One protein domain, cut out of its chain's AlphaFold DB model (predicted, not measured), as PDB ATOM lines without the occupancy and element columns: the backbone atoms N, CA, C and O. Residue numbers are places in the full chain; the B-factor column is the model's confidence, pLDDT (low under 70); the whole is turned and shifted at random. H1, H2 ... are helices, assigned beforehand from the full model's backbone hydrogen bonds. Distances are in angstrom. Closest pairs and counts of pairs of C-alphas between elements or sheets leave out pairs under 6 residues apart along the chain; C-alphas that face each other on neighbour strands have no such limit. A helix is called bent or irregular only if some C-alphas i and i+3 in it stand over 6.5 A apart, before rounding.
ATOM      1  N   ALA A 648      38.603 -37.442  24.476       91.12
ATOM      2  CA  ALA A 648      38.612 -36.803  23.162       91.12
ATOM      3  C   ALA A 648      37.436 -35.830  22.976       91.12
ATOM      4  O   ALA A 648      37.646 -34.709  22.511       91.12
ATOM      5  N   LEU A 649      36.220 -36.205  23.395       93.12
ATOM      6  CA  LEU A 649      35.055 -35.315  23.359       93.12
ATOM      7  C   LEU A 649      35.236 -34.104  24.278       93.12
ATOM      8  O   LEU A 649      34.977 -32.975  23.859       93.12
ATOM      9  N   PHE A 650      35.720 -34.306  25.506       91.19
ATOM     10  CA  PHE A 650      35.962 -33.214  26.450       91.19
ATOM     11  C   PHE A 650      37.003 -32.228  25.913       91.19
ATOM     12  O   PHE A 650      36.760 -31.019  25.887       91.19
ATOM     13  N   LEU A 651      38.137 -32.736  25.419       91.31
ATOM     14  CA  LEU A 651      39.170 -31.915  24.788       91.31
ATOM     15  C   LEU A 651      38.631 -31.218  23.535       91.31
ATOM     16  O   LEU A 651      38.874 -30.025  23.358       91.31
ATOM     17  N   GLY A 652      37.848 -31.912  22.709       95.62
ATOM     18  CA  GLY A 652      37.204 -31.350  21.524       95.62
ATOM     19  C   GLY A 652      36.311 -30.156  21.862       95.62
ATOM     20  O   GLY A 652      36.498 -29.069  21.308       95.62
ATOM     21  N   VAL A 653      35.404 -30.307  22.832       92.88
ATOM     22  CA  VAL A 653      34.525 -29.221  23.300       92.88
ATOM     23  C   VAL A 653      35.339 -28.087  23.928       92.88
ATOM     24  O   VAL A 653      35.058 -26.910  23.678       92.88
ATOM     25  N   PHE A 654      36.379 -28.411  24.697       92.69
ATOM     26  CA  PHE A 654      37.259 -27.425  25.321       92.69
ATOM     27  C   PHE A 654      38.017 -26.575  24.281       92.69
ATOM     28  O   PHE A 654      38.064 -25.342  24.377       92.69
ATOM     29  N   PHE A 655      38.576 -27.203  23.244       93.88
ATOM     30  CA  PHE A 655      39.238 -26.495  22.148       93.88
ATOM     31  C   PHE A 655      38.245 -25.719  21.277       93.88
ATOM     32  O   PHE A 655      38.547 -24.589  20.881       93.88
ATOM     33  N   ALA A 656      37.051 -26.263  21.023       93.75
ATOM     34  CA  ALA A 656      36.002 -25.572  20.276       93.75
ATOM     35  C   ALA A 656      35.571 -24.284  20.993       93.75
ATOM     36  O   ALA A 656      35.608 -23.203  20.406       93.75
ATOM     37  N   THR A 657      35.276 -24.360  22.291       93.56
ATOM     38  CA  THR A 657      34.892 -23.195  23.109       93.56
ATOM     39  C   THR A 657      36.010 -22.155  23.209       93.56
ATOM     40  O   THR A 657      35.743 -20.957  23.096       93.56
ATOM     41  N   LYS A 658      37.276 -22.583  23.313       94.62
ATOM     42  CA  LYS A 658      38.437 -21.680  23.224       94.62
ATOM     43  C   LYS A 658      38.502 -20.943  21.887       94.62
ATOM     44  O   LYS A 658      38.748 -19.736  21.855       94.62
ATOM     45  N   THR A 659      38.285 -21.668  20.796       93.88
ATOM     46  CA  THR A 659      38.335 -21.121  19.436       93.88
ATOM     47  C   THR A 659      37.189 -20.139  19.202       93.88
ATOM     48  O   THR A 659      37.426 -19.053  18.680       93.88
ATOM     49  N   VAL A 660      35.980 -20.457  19.680       94.69
ATOM     50  CA  VAL A 660      34.809 -19.565  19.640       94.69
ATOM     51  C   VAL A 660      35.042 -18.302  20.471       94.69
ATOM     52  O   VAL A 660      34.743 -17.206  20.006       94.69
ATOM     53  N   ALA A 661      35.627 -18.414  21.666       95.12
ATOM     54  CA  ALA A 661      35.942 -17.251  22.497       95.12
ATOM     55  C   ALA A 661      36.990 -16.333  21.839       95.12
ATOM     56  O   ALA A 661      36.849 -15.106  21.864       95.12
ATOM     57  N   TRP A 662      38.021 -16.908  21.212       96.75
ATOM     58  CA  TRP A 662      38.997 -16.139  20.437       96.75
ATOM     59  C   TRP A 662      38.340 -15.457  19.230       96.75
ATOM     60  O   TRP A 662      38.471 -14.243  19.077       96.75
ATOM     61  N   ALA A 663      37.568 -16.202  18.436       95.56
ATOM     62  CA  ALA A 663      36.830 -15.690  17.283       95.56
ATOM     63  C   ALA A 663      35.879 -14.548  17.673       95.56
ATOM     64  O   ALA A 663      35.915 -13.478  17.067       95.56
ATOM     65  N   GLY A 664      35.097 -14.727  18.741       95.69
ATOM     66  CA  GLY A 664      34.210 -13.701  19.285       95.69
ATOM     67  C   GLY A 664      34.967 -12.453  19.740       95.69
ATOM     68  O   GLY A 664      34.525 -11.339  19.475       95.69
ATOM     69  N   THR A 665      36.149 -12.612  20.343       95.06
ATOM     70  CA  THR A 665      37.000 -11.469  20.715       95.06
ATOM     71  C   THR A 665      37.470 -10.704  19.477       95.06
ATOM     72  O   THR A 665      37.411  -9.477  19.464       95.06
ATOM     73  N   VAL A 666      37.887 -11.404  18.416       94.88
ATOM     74  CA  VAL A 666      38.292 -10.775  17.148       94.88
ATOM     75  C   VAL A 666      37.119 -10.047  16.484       94.88
ATOM     76  O   VAL A 666      37.301  -8.918  16.035       94.88
ATOM     77  N   ILE A 667      35.917 -10.634  16.483       95.75
ATOM     78  CA  ILE A 667      34.697 -10.007  15.945       95.75
ATOM     79  C   ILE A 667      34.327  -8.750  16.742       95.75
ATOM     80  O   ILE A 667      34.048  -7.706  16.165       95.75
ATOM     81  N   ILE A 668      34.354  -8.806  18.075       95.94
ATOM     82  CA  ILE A 668      34.061  -7.631  18.911       95.94
ATOM     83  C   ILE A 668      35.082  -6.523  18.638       95.94
ATOM     84  O   ILE A 668      34.712  -5.359  18.475       95.94
ATOM     85  N   VAL A 669      36.367  -6.877  18.559       95.62
ATOM     86  CA  VAL A 669      37.436  -5.916  18.282       95.62
ATOM     87  C   VAL A 669      37.297  -5.317  16.886       95.62
ATOM     88  O   VAL A 669      37.480  -4.104  16.770       95.62
ATOM     89  N   SER A 670      36.931  -6.098  15.861       95.19
ATOM     90  CA  SER A 670      36.718  -5.587  14.499       95.19
ATOM     91  C   SER A 670      35.531  -4.626  14.430       95.19
ATOM     92  O   SER A 670      35.675  -3.530  13.893       95.19
ATOM     93  N   GLN A 671      34.407  -4.964  15.068       95.50
ATOM     94  CA  GLN A 671      33.211  -4.114  15.122       95.50
ATOM     95  C   GLN A 671      33.458  -2.815  15.902       95.50
ATOM     96  O   GLN A 671      33.023  -1.734  15.509       95.50
ATOM     97  N   CYS A 672      34.208  -2.887  17.002       95.25
ATOM     98  CA  CYS A 672      34.555  -1.699  17.779       95.25
ATOM     99  C   CYS A 672      35.653  -0.849  17.116       95.25
ATOM    100  O   CYS A 672      35.785   0.332  17.456       95.25
ATOM    101  N   ARG A 673      36.428  -1.411  16.174       93.62
ATOM    102  CA  ARG A 673      37.592  -0.751  15.564       93.62
ATOM    103  C   ARG A 673      37.235   0.568  14.903       93.62
ATOM    104  O   ARG A 673      37.946   1.536  15.134       93.62
ATOM    105  N   GLY A 674      36.120   0.660  14.183       92.44
ATOM    106  CA  GLY A 674      35.691   1.929  13.573       92.44
ATOM    107  C   GLY A 674      35.519   3.068  14.591       92.44
ATOM    108  O   GLY A 674      35.849   4.221  14.309       92.44
ATOM    109  N   ILE A 675      35.085   2.743  15.813       93.00
ATOM    110  CA  ILE A 675      34.795   3.721  16.870       93.00
ATOM    111  C   ILE A 675      36.075   4.188  17.571       93.00
ATOM    112  O   ILE A 675      36.241   5.383  17.823       93.00
ATOM    113  N   TYR A 676      36.973   3.262  17.928       92.88
ATOM    114  CA  TYR A 676      38.177   3.621  18.686       92.88
ATOM    115  C   TYR A 676      39.391   3.900  17.805       92.88
ATOM    116  O   TYR A 676      40.240   4.682  18.224       92.88
ATOM    117  N   ALA A 677      39.505   3.311  16.612       90.50
ATOM    118  CA  ALA A 677      40.687   3.489  15.776       90.50
ATOM    119  C   ALA A 677      40.800   4.924  15.260       90.50
ATOM    120  O   ALA A 677      41.893   5.471  15.260       90.50
ATOM    121  N   SER A 678      39.693   5.588  14.931       88.19
ATOM    122  CA  SER A 678      39.718   7.017  14.588       88.19
ATOM    123  C   SER A 678      40.230   7.886  15.747       88.19
ATOM    124  O   SER A 678      40.971   8.842  15.527       88.19
ATOM    125  N   ARG A 679      39.912   7.525  16.998       89.81
ATOM    126  CA  ARG A 679      40.351   8.255  18.202       89.81
ATOM    127  C   ARG A 679      41.775   7.920  18.650       89.81
ATOM    128  O   ARG A 679      42.476   8.804  19.133       89.81
ATOM    129  N   LEU A 680      42.187   6.659  18.534       88.56
ATOM    130  CA  LEU A 680      43.494   6.161  18.988       88.56
ATOM    131  C   LEU A 680      44.572   6.229  17.905       88.56
ATOM    132  O   LEU A 680      45.743   6.382  18.230       88.56
ATOM    133  N   TRP A 681      44.181   6.089  16.642       86.25
ATOM    134  CA  TRP A 681      45.079   5.996  15.491       86.25
ATOM    135  C   TRP A 681      44.826   7.077  14.438       86.25
ATOM    136  O   TRP A 681      45.504   7.085  13.416       86.25
ATOM    137  N   GLY A 682      43.888   8.003  14.670       92.00
ATOM    138  CA  GLY A 682      43.724   9.172  13.807       92.00
ATOM    139  C   GLY A 682      45.046   9.932  13.685       92.00
ATOM    140  O   GLY A 682      45.793  10.013  14.663       92.00
ATOM    141  N   ALA A 683      45.328  10.485  12.500       87.62
ATOM    142  CA  ALA A 683      46.613  11.111  12.163       87.62
ATOM    143  C   ALA A 683      47.074  12.174  13.182       87.62
ATOM    144  O   ALA A 683      48.267  12.322  13.424       87.62
ATOM    145  N   ASN A 684      46.122  12.836  13.848       90.81
ATOM    146  CA  ASN A 684      46.379  13.884  14.841       90.81
ATOM    147  C   ASN A 684      46.276  13.397  16.297       90.81
ATOM    148  O   ASN A 684      46.317  14.201  17.228       90.81
ATOM    149  N   SER A 685      46.089  12.097  16.529       94.12
ATOM    150  CA  SER A 685      45.988  11.570  17.887       94.12
ATOM    151  C   SER A 685      47.379  11.491  18.539       94.12
ATOM    152  O   SER A 685      48.346  11.053  17.907       94.12
ATOM    153  N   PRO A 686      47.509  11.849  19.830       90.75
ATOM    154  CA  PRO A 686      48.786  11.761  20.539       90.75
ATOM    155  C   PRO A 686      49.321  10.322  20.605       90.75
ATOM    156  O   PRO A 686      50.528  10.118  20.704       90.75
ATOM    157  N   ALA A 687      48.445   9.317  20.508       83.25
ATOM    158  CA  ALA A 687      48.833   7.914  20.426       83.25
ATOM    159  C   ALA A 687      49.433   7.549  19.056       83.25
ATOM    160  O   ALA A 687      50.467   6.882  19.031       83.25
ATOM    161  N   ALA A 688      48.876   8.040  17.942       85.31
ATOM    162  CA  ALA A 688      49.487   7.879  16.620       85.31
ATOM    163  C   ALA A 688      50.858   8.569  16.539       85.31
ATOM    164  O   ALA A 688      51.810   7.962  16.050       85.31
ATOM    165  N   MET A 689      50.989   9.780  17.095       92.44
ATOM    166  CA  MET A 689      52.274  10.490  17.184       92.44
ATOM    167  C   MET A 689      53.296   9.754  18.059       92.44
ATOM    168  O   MET A 689      54.465   9.640  17.700       92.44
ATOM    169  N   ALA A 690      52.875   9.221  19.210       92.62
ATOM    170  CA  ALA A 690      53.762   8.445  20.072       92.62
ATOM    171  C   ALA A 690      54.182   7.121  19.413       92.62
ATOM    172  O   ALA A 690      55.336   6.710  19.532       92.62
ATOM    173  N   ALA A 691      53.268   6.461  18.701       87.50
ATOM    174  CA  ALA A 691      53.554   5.226  17.985       87.50
ATOM    175  C   ALA A 691      54.472   5.457  16.777       87.50
ATOM    176  O   ALA A 691      55.379   4.655  16.558       87.50
ATOM    177  N   SER A 692      54.289   6.547  16.024       91.38
ATOM    178  CA  SER A 692      55.184   6.908  14.918       91.38
ATOM    179  C   SER A 692      56.578   7.275  15.432       91.38
ATOM    180  O   SER A 692      57.563   6.727  14.937       91.38
ATOM    181  N   ALA A 693      56.671   8.077  16.497       94.81
ATOM    182  CA  ALA A 693      57.938   8.392  17.154       94.81
ATOM    183  C   ALA A 693      58.637   7.129  17.689       94.81
ATOM    184  O   ALA A 693      59.842   6.956  17.497       94.81
ATOM    185  N   TRP A 694      57.891   6.204  18.303       96.31
ATOM    186  CA  TRP A 694      58.433   4.927  18.775       96.31
ATOM    187  C   TRP A 694      58.917   4.040  17.623       96.31
ATOM    188  O   TRP A 694      59.999   3.461  17.715       96.31
ATOM    189  N   ARG A 695      58.163   3.962  16.518       95.81
ATOM    190  CA  ARG A 695      58.574   3.220  15.316       95.81
ATOM    191  C   ARG A 695      59.853   3.794  14.706       95.81
ATOM    192  O   ARG A 695      60.707   3.016  14.291       95.81
ATOM    193  N   GLN A 696      60.012   5.119  14.713       96.31
ATOM    194  CA  GLN A 696      61.241   5.789  14.275       96.31
ATOM    195  C   GLN A 696      62.427   5.492  15.206       96.31
ATOM    196  O   GLN A 696      63.519   5.211  14.725       96.31
ATOM    197  N   HIS A 697      62.218   5.493  16.527       97.38
ATOM    198  CA  HIS A 697      63.288   5.233  17.500       97.38
ATOM    199  C   HIS A 697      63.687   3.749  17.586       97.38
ATOM    200  O   HIS A 697      64.825   3.435  17.928       97.38
ATOM    201  N   CYS A 698      62.768   2.828  17.279       96.06
ATOM    202  CA  CYS A 698      62.960   1.383  17.427       96.06
ATOM    203  C   CYS A 698      62.544   0.598  16.161       96.06
ATOM    204  O   CYS A 698      61.661  -0.271  16.234       96.06
ATOM    205  N   PRO A 699      63.193   0.813  14.999       94.69
ATOM    206  CA  PRO A 699      62.758   0.242  13.719       94.69
ATOM    207  C   PRO A 699      62.830  -1.293  13.671       94.69
ATOM    208  O   PRO A 699      62.080  -1.935  12.936       94.69
ATOM    209  N   PHE A 700      63.714  -1.910  14.462       95.62
ATOM    210  CA  PHE A 700      63.811  -3.369  14.564       95.62
ATOM    211  C   PHE A 700      62.602  -3.993  15.281       95.62
ATOM    212  O   PHE A 700      62.050  -4.996  14.825       95.62
ATOM    213  N   LEU A 701      62.155  -3.390  16.390       82.50
ATOM    214  CA  LEU A 701      60.986  -3.868  17.137       82.50
ATOM    215  C   LEU A 701      59.693  -3.624  16.361       82.50
ATOM    216  O   LEU A 701      58.824  -4.495  16.365       82.50
ATOM    217  N   ALA A 702      59.597  -2.492  15.660       84.81
ATOM    218  CA  ALA A 702      58.493  -2.207  14.750       84.81
ATOM    219  C   ALA A 702      58.359  -3.304  13.682       84.81
ATOM    220  O   ALA A 702      57.315  -3.947  13.604       84.81
ATOM    221  N   ARG A 703      59.452  -3.636  12.975       90.31
ATOM    222  CA  ARG A 703      59.471  -4.729  11.986       90.31
ATOM    223  C   ARG A 703      59.064  -6.082  12.578       90.31
ATOM    224  O   ARG A 703      58.348  -6.839  11.929       90.31
ATOM    225  N   ARG A 704      59.475  -6.401  13.812       84.62
ATOM    226  CA  ARG A 704      59.055  -7.644  14.490       84.62
ATOM    227  C   ARG A 704      57.568  -7.665  14.838       84.62
ATOM    228  O   ARG A 704      56.953  -8.723  14.719       84.62
ATOM    229  N   LEU A 705      57.009  -6.535  15.268       77.19
ATOM    230  CA  LEU A 705      55.579  -6.392  15.548       77.19
ATOM    231  C   LEU A 705      54.751  -6.483  14.269       77.19
ATOM    232  O   LEU A 705      53.794  -7.252  14.240       77.19
ATOM    233  N   ASP A 706      55.165  -5.800  13.205       81.31
ATOM    234  CA  ASP A 706      54.478  -5.848  11.914       81.31
ATOM    235  C   ASP A 706      54.567  -7.263  11.303       81.31
ATOM    236  O   ASP A 706      53.565  -7.805  10.846       81.31
ATOM    237  N   ALA A 707      55.713  -7.951  11.415       84.25
ATOM    238  CA  ALA A 707      55.849  -9.352  11.001       84.25
ATOM    239  C   ALA A 707      55.052 -10.336  11.884       84.25
ATOM    240  O   ALA A 707      54.639 -11.403  11.424       84.25
ATOM    241  N   ALA A 708      54.853 -10.034  13.170       75.06
ATOM    242  CA  ALA A 708      53.989 -10.829  14.042       75.06
ATOM    243  C   ALA A 708      52.507 -10.611  13.704       75.06
ATOM    244  O   ALA A 708      51.754 -11.583  13.661       75.06
ATOM    245  N   ALA A 709      52.110  -9.372  13.406       75.25
ATOM    246  CA  ALA A 709      50.772  -9.036  12.935       75.25
ATOM    247  C   ALA A 709      50.483  -9.687  11.574       75.25
ATOM    248  O   ALA A 709      49.442 -10.318  11.421       75.25
ATOM    249  N   ALA A 710      51.431  -9.648  10.631       81.69
ATOM    250  CA  ALA A 710      51.316 -10.323   9.339       81.69
ATOM    251  C   ALA A 710      51.201 -11.851   9.487       81.69
ATOM    252  O   ALA A 710      50.367 -12.475   8.837       81.69
ATOM    253  N   ARG A 711      51.969 -12.470  10.396       85.69
ATOM    254  CA  ARG A 711      51.831 -13.909  10.696       85.69
ATOM    255  C   ARG A 711      50.496 -14.252  11.355       85.69
ATOM    256  O   ARG A 711      49.925 -15.293  11.047       85.69
ATOM    257  N   ALA A 712      49.995 -13.394  12.242       76.69
ATOM    258  CA  ALA A 712      48.673 -13.565  12.839       76.69
ATOM    259  C   ALA A 712      47.565 -13.431  11.785       76.69
ATOM    260  O   ALA A 712      46.628 -14.221  11.792       76.69
ATOM    261  N   ALA A 713      47.709 -12.494  10.846       78.00
ATOM    262  CA  ALA A 713      46.802 -12.295   9.719       78.00
ATOM    263  C   ALA A 713      46.804 -13.466   8.728       78.00
ATOM    264  O   ALA A 713      45.747 -13.862   8.242       78.00
ATOM    265  N   ALA A 714      47.976 -14.055   8.484       85.69
ATOM    266  CA  ALA A 714      48.150 -15.229   7.633       85.69
ATOM    267  C   ALA A 714      47.765 -16.552   8.323       85.69
ATOM    268  O   ALA A 714      47.892 -17.622   7.724       85.69
ATOM    269  N   SER A 715      47.314 -16.523   9.584       91.12
ATOM    270  CA  SER A 715      46.898 -17.744  10.271       91.12
ATOM    271  C   SER A 715      45.680 -18.369   9.580       91.12
ATOM    272  O   SER A 715      44.766 -17.675   9.136       91.12
ATOM    273  N   ARG A 716      45.619 -19.707   9.511       92.12
ATOM    274  CA  ARG A 716      44.463 -20.408   8.915       92.12
ATOM    275  C   ARG A 716      43.152 -20.023   9.608       92.12
ATOM    276  O   ARG A 716      42.124 -19.917   8.954       92.12
ATOM    277  N   SER A 717      43.207 -19.762  10.914       89.62
ATOM    278  CA  SER A 717      42.076 -19.312  11.724       89.62
ATOM    279  C   SER A 717      41.592 -17.909  11.362       89.62
ATOM    280  O   SER A 717      40.387 -17.707  11.261       89.62
ATOM    281  N   SER A 718      42.487 -16.942  11.125       89.12
ATOM    282  CA  SER A 718      42.082 -15.601  10.674       89.12
ATOM    283  C   SER A 718      41.580 -15.620   9.237       89.12
ATOM    284  O   SER A 718      40.604 -14.941   8.943       89.12
ATOM    285  N   ALA A 719      42.179 -16.431   8.359       93.69
ATOM    286  CA  ALA A 719      41.698 -16.613   6.992       93.69
ATOM    287  C   ALA A 719      40.304 -17.266   6.953       93.69
ATOM    288  O   ALA A 719      39.437 -16.827   6.199       93.69
ATOM    289  N   ALA A 720      40.061 -18.278   7.792       94.62
ATOM    290  CA  ALA A 720      38.744 -18.892   7.939       94.62
ATOM    291  C   ALA A 720      37.717 -17.894   8.495       94.62
ATOM    292  O   ALA A 720      36.618 -17.793   7.958       94.62
ATOM    293  N   LEU A 721      38.090 -17.108   9.515       95.69
ATOM    294  CA  LEU A 721      37.219 -16.072  10.072       95.69
ATOM    295  C   LEU A 721      36.906 -14.974   9.042       95.69
ATOM    296  O   LEU A 721      35.768 -14.534   8.950       95.69
ATOM    297  N   ALA A 722      37.895 -14.562   8.245       95.75
ATOM    298  CA  ALA A 722      37.734 -13.584   7.170       95.75
ATOM    299  C   ALA A 722      36.729 -14.070   6.115       95.75
ATOM    300  O   ALA A 722      35.802 -13.341   5.771       95.75
ATOM    301  N   ARG A 723      36.851 -15.335   5.681       96.38
ATOM    302  CA  ARG A 723      35.887 -15.968   4.765       96.38
ATOM    303  C   ARG A 723      34.486 -16.046   5.367       96.38
ATOM    304  O   ARG A 723      33.526 -15.729   4.680       96.38
ATOM    305  N   LEU A 724      34.377 -16.422   6.642       95.88
ATOM    306  CA  LEU A 724      33.093 -16.553   7.338       95.88
ATOM    307  C   LEU A 724      32.383 -15.201   7.513       95.88
ATOM    308  O   LEU A 724      31.160 -15.147   7.497       95.88
ATOM    309  N   LEU A 725      33.144 -14.112   7.650       95.38
ATOM    310  CA  LEU A 725      32.613 -12.752   7.766       95.38
ATOM    311  C   LEU A 725      32.432 -12.041   6.415       95.38
ATOM    312  O   LEU A 725      31.890 -10.940   6.399       95.38
ATOM    313  N   GLY A 726      32.909 -12.615   5.304       96.62
ATOM    314  CA  GLY A 726      32.918 -11.945   3.999       96.62
ATOM    315  C   GLY A 726      33.816 -10.699   3.945       96.62
ATOM    316  O   GLY A 726      33.583  -9.815   3.128       96.62
ATOM    317  N   ILE A 727      34.824 -10.602   4.819       95.06
ATOM    318  CA  ILE A 727      35.750  -9.460   4.898       95.06
ATOM    319  C   ILE A 727      37.094  -9.894   4.299       95.06
ATOM    320  O   ILE A 727      37.585 -10.971   4.654       95.06
ATOM    321  N   PRO A 728      37.740  -9.100   3.425       93.88
ATOM    322  CA  PRO A 728      39.072  -9.431   2.929       93.88
ATOM    323  C   PRO A 728      40.059  -9.596   4.097       93.88
ATOM    324  O   PRO A 728      40.085  -8.815   5.047       93.88
ATOM    325  N   ALA A 729      40.901 -10.634   4.034       90.31
ATOM    326  CA  ALA A 729      41.792 -11.002   5.141       90.31
ATOM    327  C   ALA A 729      42.757  -9.870   5.557       90.31
ATOM    328  O   ALA A 729      43.161  -9.807   6.719       90.31
ATOM    329  N   ALA A 730      43.087  -8.964   4.629       88.88
ATOM    330  CA  ALA A 730      43.905  -7.780   4.885       88.88
ATOM    331  C   ALA A 730      43.242  -6.795   5.867       88.88
ATOM    332  O   ALA A 730      43.925  -6.253   6.734       88.88
ATOM    333  N   ASP A 731      41.920  -6.630   5.804       90.94
ATOM    334  CA  ASP A 731      41.189  -5.689   6.663       90.94
ATOM    335  C   ASP A 731      40.933  -6.272   8.056       90.94
ATOM    336  O   ASP A 731      40.898  -5.554   9.060       90.94
ATOM    337  N   LEU A 732      40.818  -7.601   8.144       94.38
ATOM    338  CA  LEU A 732      40.666  -8.306   9.415       94.38
ATOM    339  C   LEU A 732      41.998  -8.442  10.173       94.38
ATOM    340  O   LEU A 732      41.999  -8.529  11.401       94.38
ATOM    341  N   ALA A 733      43.132  -8.436   9.467       92.56
ATOM    342  CA  ALA A 733      44.476  -8.616  10.014       92.56
ATOM    343  C   ALA A 733      44.767  -7.814  11.302       92.56
ATOM    344  O   ALA A 733      45.154  -8.417  12.312       92.56
ATOM    345  N   PRO A 734      44.567  -6.482  11.338       90.88
ATOM    346  CA  PRO A 734      44.900  -5.711  12.525       90.88
ATOM    347  C   PRO A 734      43.888  -5.918  13.665       90.88
ATOM    348  O   PRO A 734      44.285  -5.930  14.830       90.88
ATOM    349  N   ALA A 735      42.612  -6.183  13.356       93.50
ATOM    350  CA  ALA A 735      41.617  -6.558  14.360       93.50
ATOM    351  C   ALA A 735      41.906  -7.945  14.961       93.50
ATOM    352  O   ALA A 735      41.742  -8.143  16.162       93.50
ATOM    353  N   ALA A 736      42.400  -8.893  14.161       93.75
ATOM    354  CA  ALA A 736      42.824 -10.208  14.633       93.75
ATOM    355  C   ALA A 736      44.051 -10.114  15.551       93.75
ATOM    356  O   ALA A 736      44.113 -10.807  16.571       93.75
ATOM    357  N   ALA A 737      45.007  -9.233  15.241       92.06
ATOM    358  CA  ALA A 737      46.161  -8.980  16.100       92.06
ATOM    359  C   ALA A 737      45.738  -8.383  17.457       92.06
ATOM    360  O   ALA A 737      46.094  -8.922  18.507       92.06
ATOM    361  N   GLU A 738      44.921  -7.327  17.444       92.56
ATOM    362  CA  GLU A 738      44.388  -6.689  18.656       92.56
ATOM    363  C   GLU A 738      43.494  -7.643  19.462       92.56
ATOM    364  O   GLU A 738      43.658  -7.775  20.676       92.56
ATOM    365  N   GLY A 739      42.617  -8.385  18.783       93.38
ATOM    366  CA  GLY A 739      41.755  -9.406  19.375       93.38
ATOM    367  C   GLY A 739      42.547 -10.542  20.013       93.38
ATOM    368  O   GLY A 739      42.202 -10.989  21.101       93.38
ATOM    369  N   THR A 740      43.667 -10.958  19.416       92.56
ATOM    370  CA  THR A 740      44.551 -11.983  19.998       92.56
ATOM    371  C   THR A 740      45.264 -11.480  21.252       92.56
ATOM    372  O   THR A 740      45.439 -12.242  22.209       92.56
ATOM    373  N   ILE A 741      45.666 -10.207  21.280       91.38
ATOM    374  CA  ILE A 741      46.238  -9.583  22.480       91.38
ATOM    375  C   ILE A 741      45.169  -9.511  23.575       91.38
ATOM    376  O   ILE A 741      45.406  -9.994  24.681       91.38
ATOM    377  N   ALA A 742      43.980  -8.988  23.261       93.00
ATOM    378  CA  ALA A 742      42.861  -8.910  24.200       93.00
ATOM    379  C   ALA A 742      42.482 -10.295  24.744       93.00
ATOM    380  O   ALA A 742      42.357 -10.474  25.955       93.00
ATOM    381  N   PHE A 743      42.405 -11.298  23.868       95.25
ATOM    382  CA  PHE A 743      42.139 -12.684  24.232       95.25
ATOM    383  C   PHE A 743      43.211 -13.243  25.170       95.25
ATOM    384  O   PHE A 743      42.867 -13.870  26.163       95.25
ATOM    385  N   ARG A 744      44.503 -12.978  24.939       93.62
ATOM    386  CA  ARG A 744      45.576 -13.413  25.856       93.62
ATOM    387  C   ARG A 744      45.434 -12.844  27.270       93.62
ATOM    388  O   ARG A 744      45.825 -13.521  28.216       93.62
ATOM    389  N   PHE A 745      44.886 -11.639  27.418       91.75
ATOM    390  CA  PHE A 745      44.625 -11.038  28.731       91.75
ATOM    391  C   PHE A 745      43.311 -11.512  29.355       91.75
ATOM    392  O   PHE A 745      43.247 -11.706  30.567       91.75
ATOM    393  N   LEU A 746      42.270 -11.706  28.544       91.56
ATOM    394  CA  LEU A 746      40.947 -12.103  29.020       91.56
ATOM    395  C   LEU A 746      40.864 -13.609  29.308       91.56
ATOM    396  O   LEU A 746      40.179 -14.025  30.239       91.56
ATOM    397  N   TRP A 747      41.588 -14.429  28.546       94.56
ATOM    398  CA  TRP A 747      41.531 -15.885  28.629       94.56
ATOM    399  C   TRP A 747      41.898 -16.436  30.012       94.56
ATOM    400  O   TRP A 747      41.135 -17.254  30.507       94.56
ATOM    401  N   PRO A 748      42.963 -15.986  30.706       92.88
ATOM    402  CA  PRO A 748      43.247 -16.446  32.068       92.88
ATOM    403  C   PRO A 748      42.137 -16.127  33.081       92.88
ATOM    404  O   PRO A 748      42.010 -16.831  34.078       92.88
ATOM    405  N   LEU A 749      41.337 -15.082  32.839       90.25
ATOM    406  CA  LEU A 749      40.187 -14.729  33.680       90.25
ATOM    407  C   LEU A 749      38.947 -15.558  33.325       90.25
ATOM    408  O   LEU A 749      38.173 -15.917  34.208       90.25
ATOM    409  N   TRP A 750      38.765 -15.870  32.040       90.69
ATOM    410  CA  TRP A 750      37.640 -16.663  31.543       90.69
ATOM    411  C   TRP A 750      37.824 -18.171  31.754       90.69
ATOM    412  O   TRP A 750      36.864 -18.879  32.041       90.69
ATOM    413  N   PHE A 751      39.058 -18.667  31.656       92.12
ATOM    414  CA  PHE A 751      39.392 -20.090  31.704       92.12
ATOM    415  C   PHE A 751      38.870 -20.799  32.968       92.12
ATOM    416  O   PHE A 751      38.230 -21.836  32.814       92.12
ATOM    417  N   PRO A 752      39.009 -20.254  34.196       88.69
ATOM    418  CA  PRO A 752      38.425 -20.878  35.385       88.69
ATOM    419  C   PRO A 752      36.897 -20.979  35.321       88.69
ATOM    420  O   PRO A 752      36.330 -21.983  35.743       88.69
ATOM    421  N   VAL A 753      36.228 -19.965  34.760       89.38
ATOM    422  CA  VAL A 753      34.764 -19.942  34.600       89.38
ATOM    423  C   VAL A 753      34.322 -20.986  33.579       89.38
ATOM    424  O   VAL A 753      33.348 -21.694  33.811       89.38
ATOM    425  N   GLN A 754      35.059 -21.119  32.475       91.88
ATOM    426  CA  GLN A 754      34.802 -22.134  31.460       91.88
ATOM    427  C   GLN A 754      35.013 -23.548  32.002       91.88
ATOM    428  O   GLN A 754      34.139 -24.388  31.821       91.88
ATOM    429  N   CYS A 755      36.128 -23.813  32.692       87.25
ATOM    430  CA  CYS A 755      36.370 -25.112  33.323       87.25
ATOM    431  C   CYS A 755      35.275 -25.436  34.338       87.25
ATOM    432  O   CYS A 755      34.736 -26.537  34.323       87.25
ATOM    433  N   TRP A 756      34.883 -24.465  35.166       91.62
ATOM    434  CA  TRP A 756      33.790 -24.637  36.119       91.62
ATOM    435  C   TRP A 756      32.456 -24.948  35.429       91.62
ATOM    436  O   TRP A 756      31.763 -25.882  35.831       91.62
ATOM    437  N   ALA A 757      32.107 -24.212  34.370       90.25
ATOM    438  CA  ALA A 757      30.888 -24.447  33.602       90.25
ATOM    439  C   ALA A 757      30.906 -25.829  32.933       90.25
ATOM    440  O   ALA A 757      29.917 -26.549  33.021       90.25
ATOM    441  N   MET A 758      32.036 -26.229  32.342       89.25
ATOM    442  CA  MET A 758      32.191 -27.558  31.753       89.25
ATOM    443  C   MET A 758      32.053 -28.650  32.812       89.25
ATOM    444  O   MET A 758      31.258 -29.550  32.613       89.25
ATOM    445  N   ILE A 759      32.721 -28.553  33.963       86.44
ATOM    446  CA  ILE A 759      32.602 -29.552  35.042       86.44
ATOM    447  C   ILE A 759      31.154 -29.667  35.541       86.44
ATOM    448  O   ILE A 759      30.664 -30.762  35.811       86.44
ATOM    449  N   ARG A 760      30.462 -28.530  35.662       88.88
ATOM    450  CA  ARG A 760      29.087 -28.456  36.168       88.88
ATOM    451  C   ARG A 760      28.058 -28.999  35.167       88.88
ATOM    452  O   ARG A 760      27.043 -29.526  35.605       88.88
ATOM    453  N   TRP A 761      28.294 -28.838  33.866       88.50
ATOM    454  CA  TRP A 761      27.333 -29.166  32.802       88.50
ATOM    455  C   TRP A 761      27.735 -30.392  31.979       88.50
ATOM    456  O   TRP A 761      26.978 -30.803  31.104       88.50
ATOM    457  N   TRP A 762      28.909 -30.976  32.230       89.62
ATOM    458  CA  TRP A 762      29.291 -32.229  31.600       89.62
ATOM    459  C   TRP A 762      28.310 -33.311  32.056       89.62
ATOM    460  O   TRP A 762      28.111 -33.449  33.266       89.62
ATOM    461  N   PRO A 763      27.672 -34.048  31.132       82.19
ATOM    462  CA  PRO A 763      26.760 -35.122  31.491       82.19
ATOM    463  C   PRO A 763      27.564 -36.217  32.193       82.19
ATOM    464  O   PRO A 763      28.265 -37.018  31.572       82.19
ATOM    465  N   TRP A 764      27.512 -36.193  33.521       78.69
ATOM    466  CA  TRP A 764      28.054 -37.244  34.358       78.69
ATOM    467  C   TRP A 764      27.165 -38.472  34.169       78.69
ATOM    468  O   TRP A 764      25.954 -38.342  34.355       78.69
TER     469      TRP A 764
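Overview. This is residues 648 to 764 of the 792 residues of the protein "Hypothetical protein" of Polarella glacialis (UniProt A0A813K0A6). The long arm H1a of bent helix H1 and the long, kinked helix H5 cross; H2 and H3 make an open loop from arm H1b back to H5, and H4 packs across residues 729 to 736 of H5. The printed part has 117 residues with five named helices, H1 to H5 in order, all helix. It is loose, with radius of gyration of the C-alphas 17.2 A and spans of 57 by 29 by 28 A.

Along the chain. H1, residues 648 to 681, was assigned as one helix by its hydrogen bonds but is bent, C-alphas 671 and 674 being 6.7 A apart. H1a, residues 648 to 671, runs 34.1 A from C-alpha 648 at (38.612, -36.803, 23.162); H1b is residues 674 to 681. H2 is residues 686 to 697, H3 699 to 713, H4 716 to 725. H5, residues 729 to 761, spans 36.1 A to C-alpha 761 at (27.333, -29.166, 32.802), with a kink of 63 degrees near residue 748; it is only just irregular, C-alphas 731 and 734 being 6.9 A apart.

Arrangement. H1a touches the hub H5 at a steep tilt of 43 degrees, opposite ways, with residues 661 to 670 alone; closest C-alphas Val 666 and Gly 739, 4.3 A. H3 touches H5 with residues 709 to 713 alone; closest C-alphas Ala 713 and Ala 733, 4.4 A. H4 touches H5 about perpendicular, 82 degrees; closest C-alphas Ala 722 and Ala 729, 5.2 A. H1b and H2 touch only at the corner; closest C-alphas Trp 681 and Ala 688, 4.9 A. Every O i to N i+4 pair is within hydrogen-bond range in H1a, H2, H3 and H4, against 2 of 4 in H1b and 23 of 29 in H5.

Size, cuts and confidence. The C-alphas farthest apart, Gln 696 and Trp 764, are 57.9 A apart. The printed part has no cut, the four links are tight, and no printed residue is under pLDDT 70.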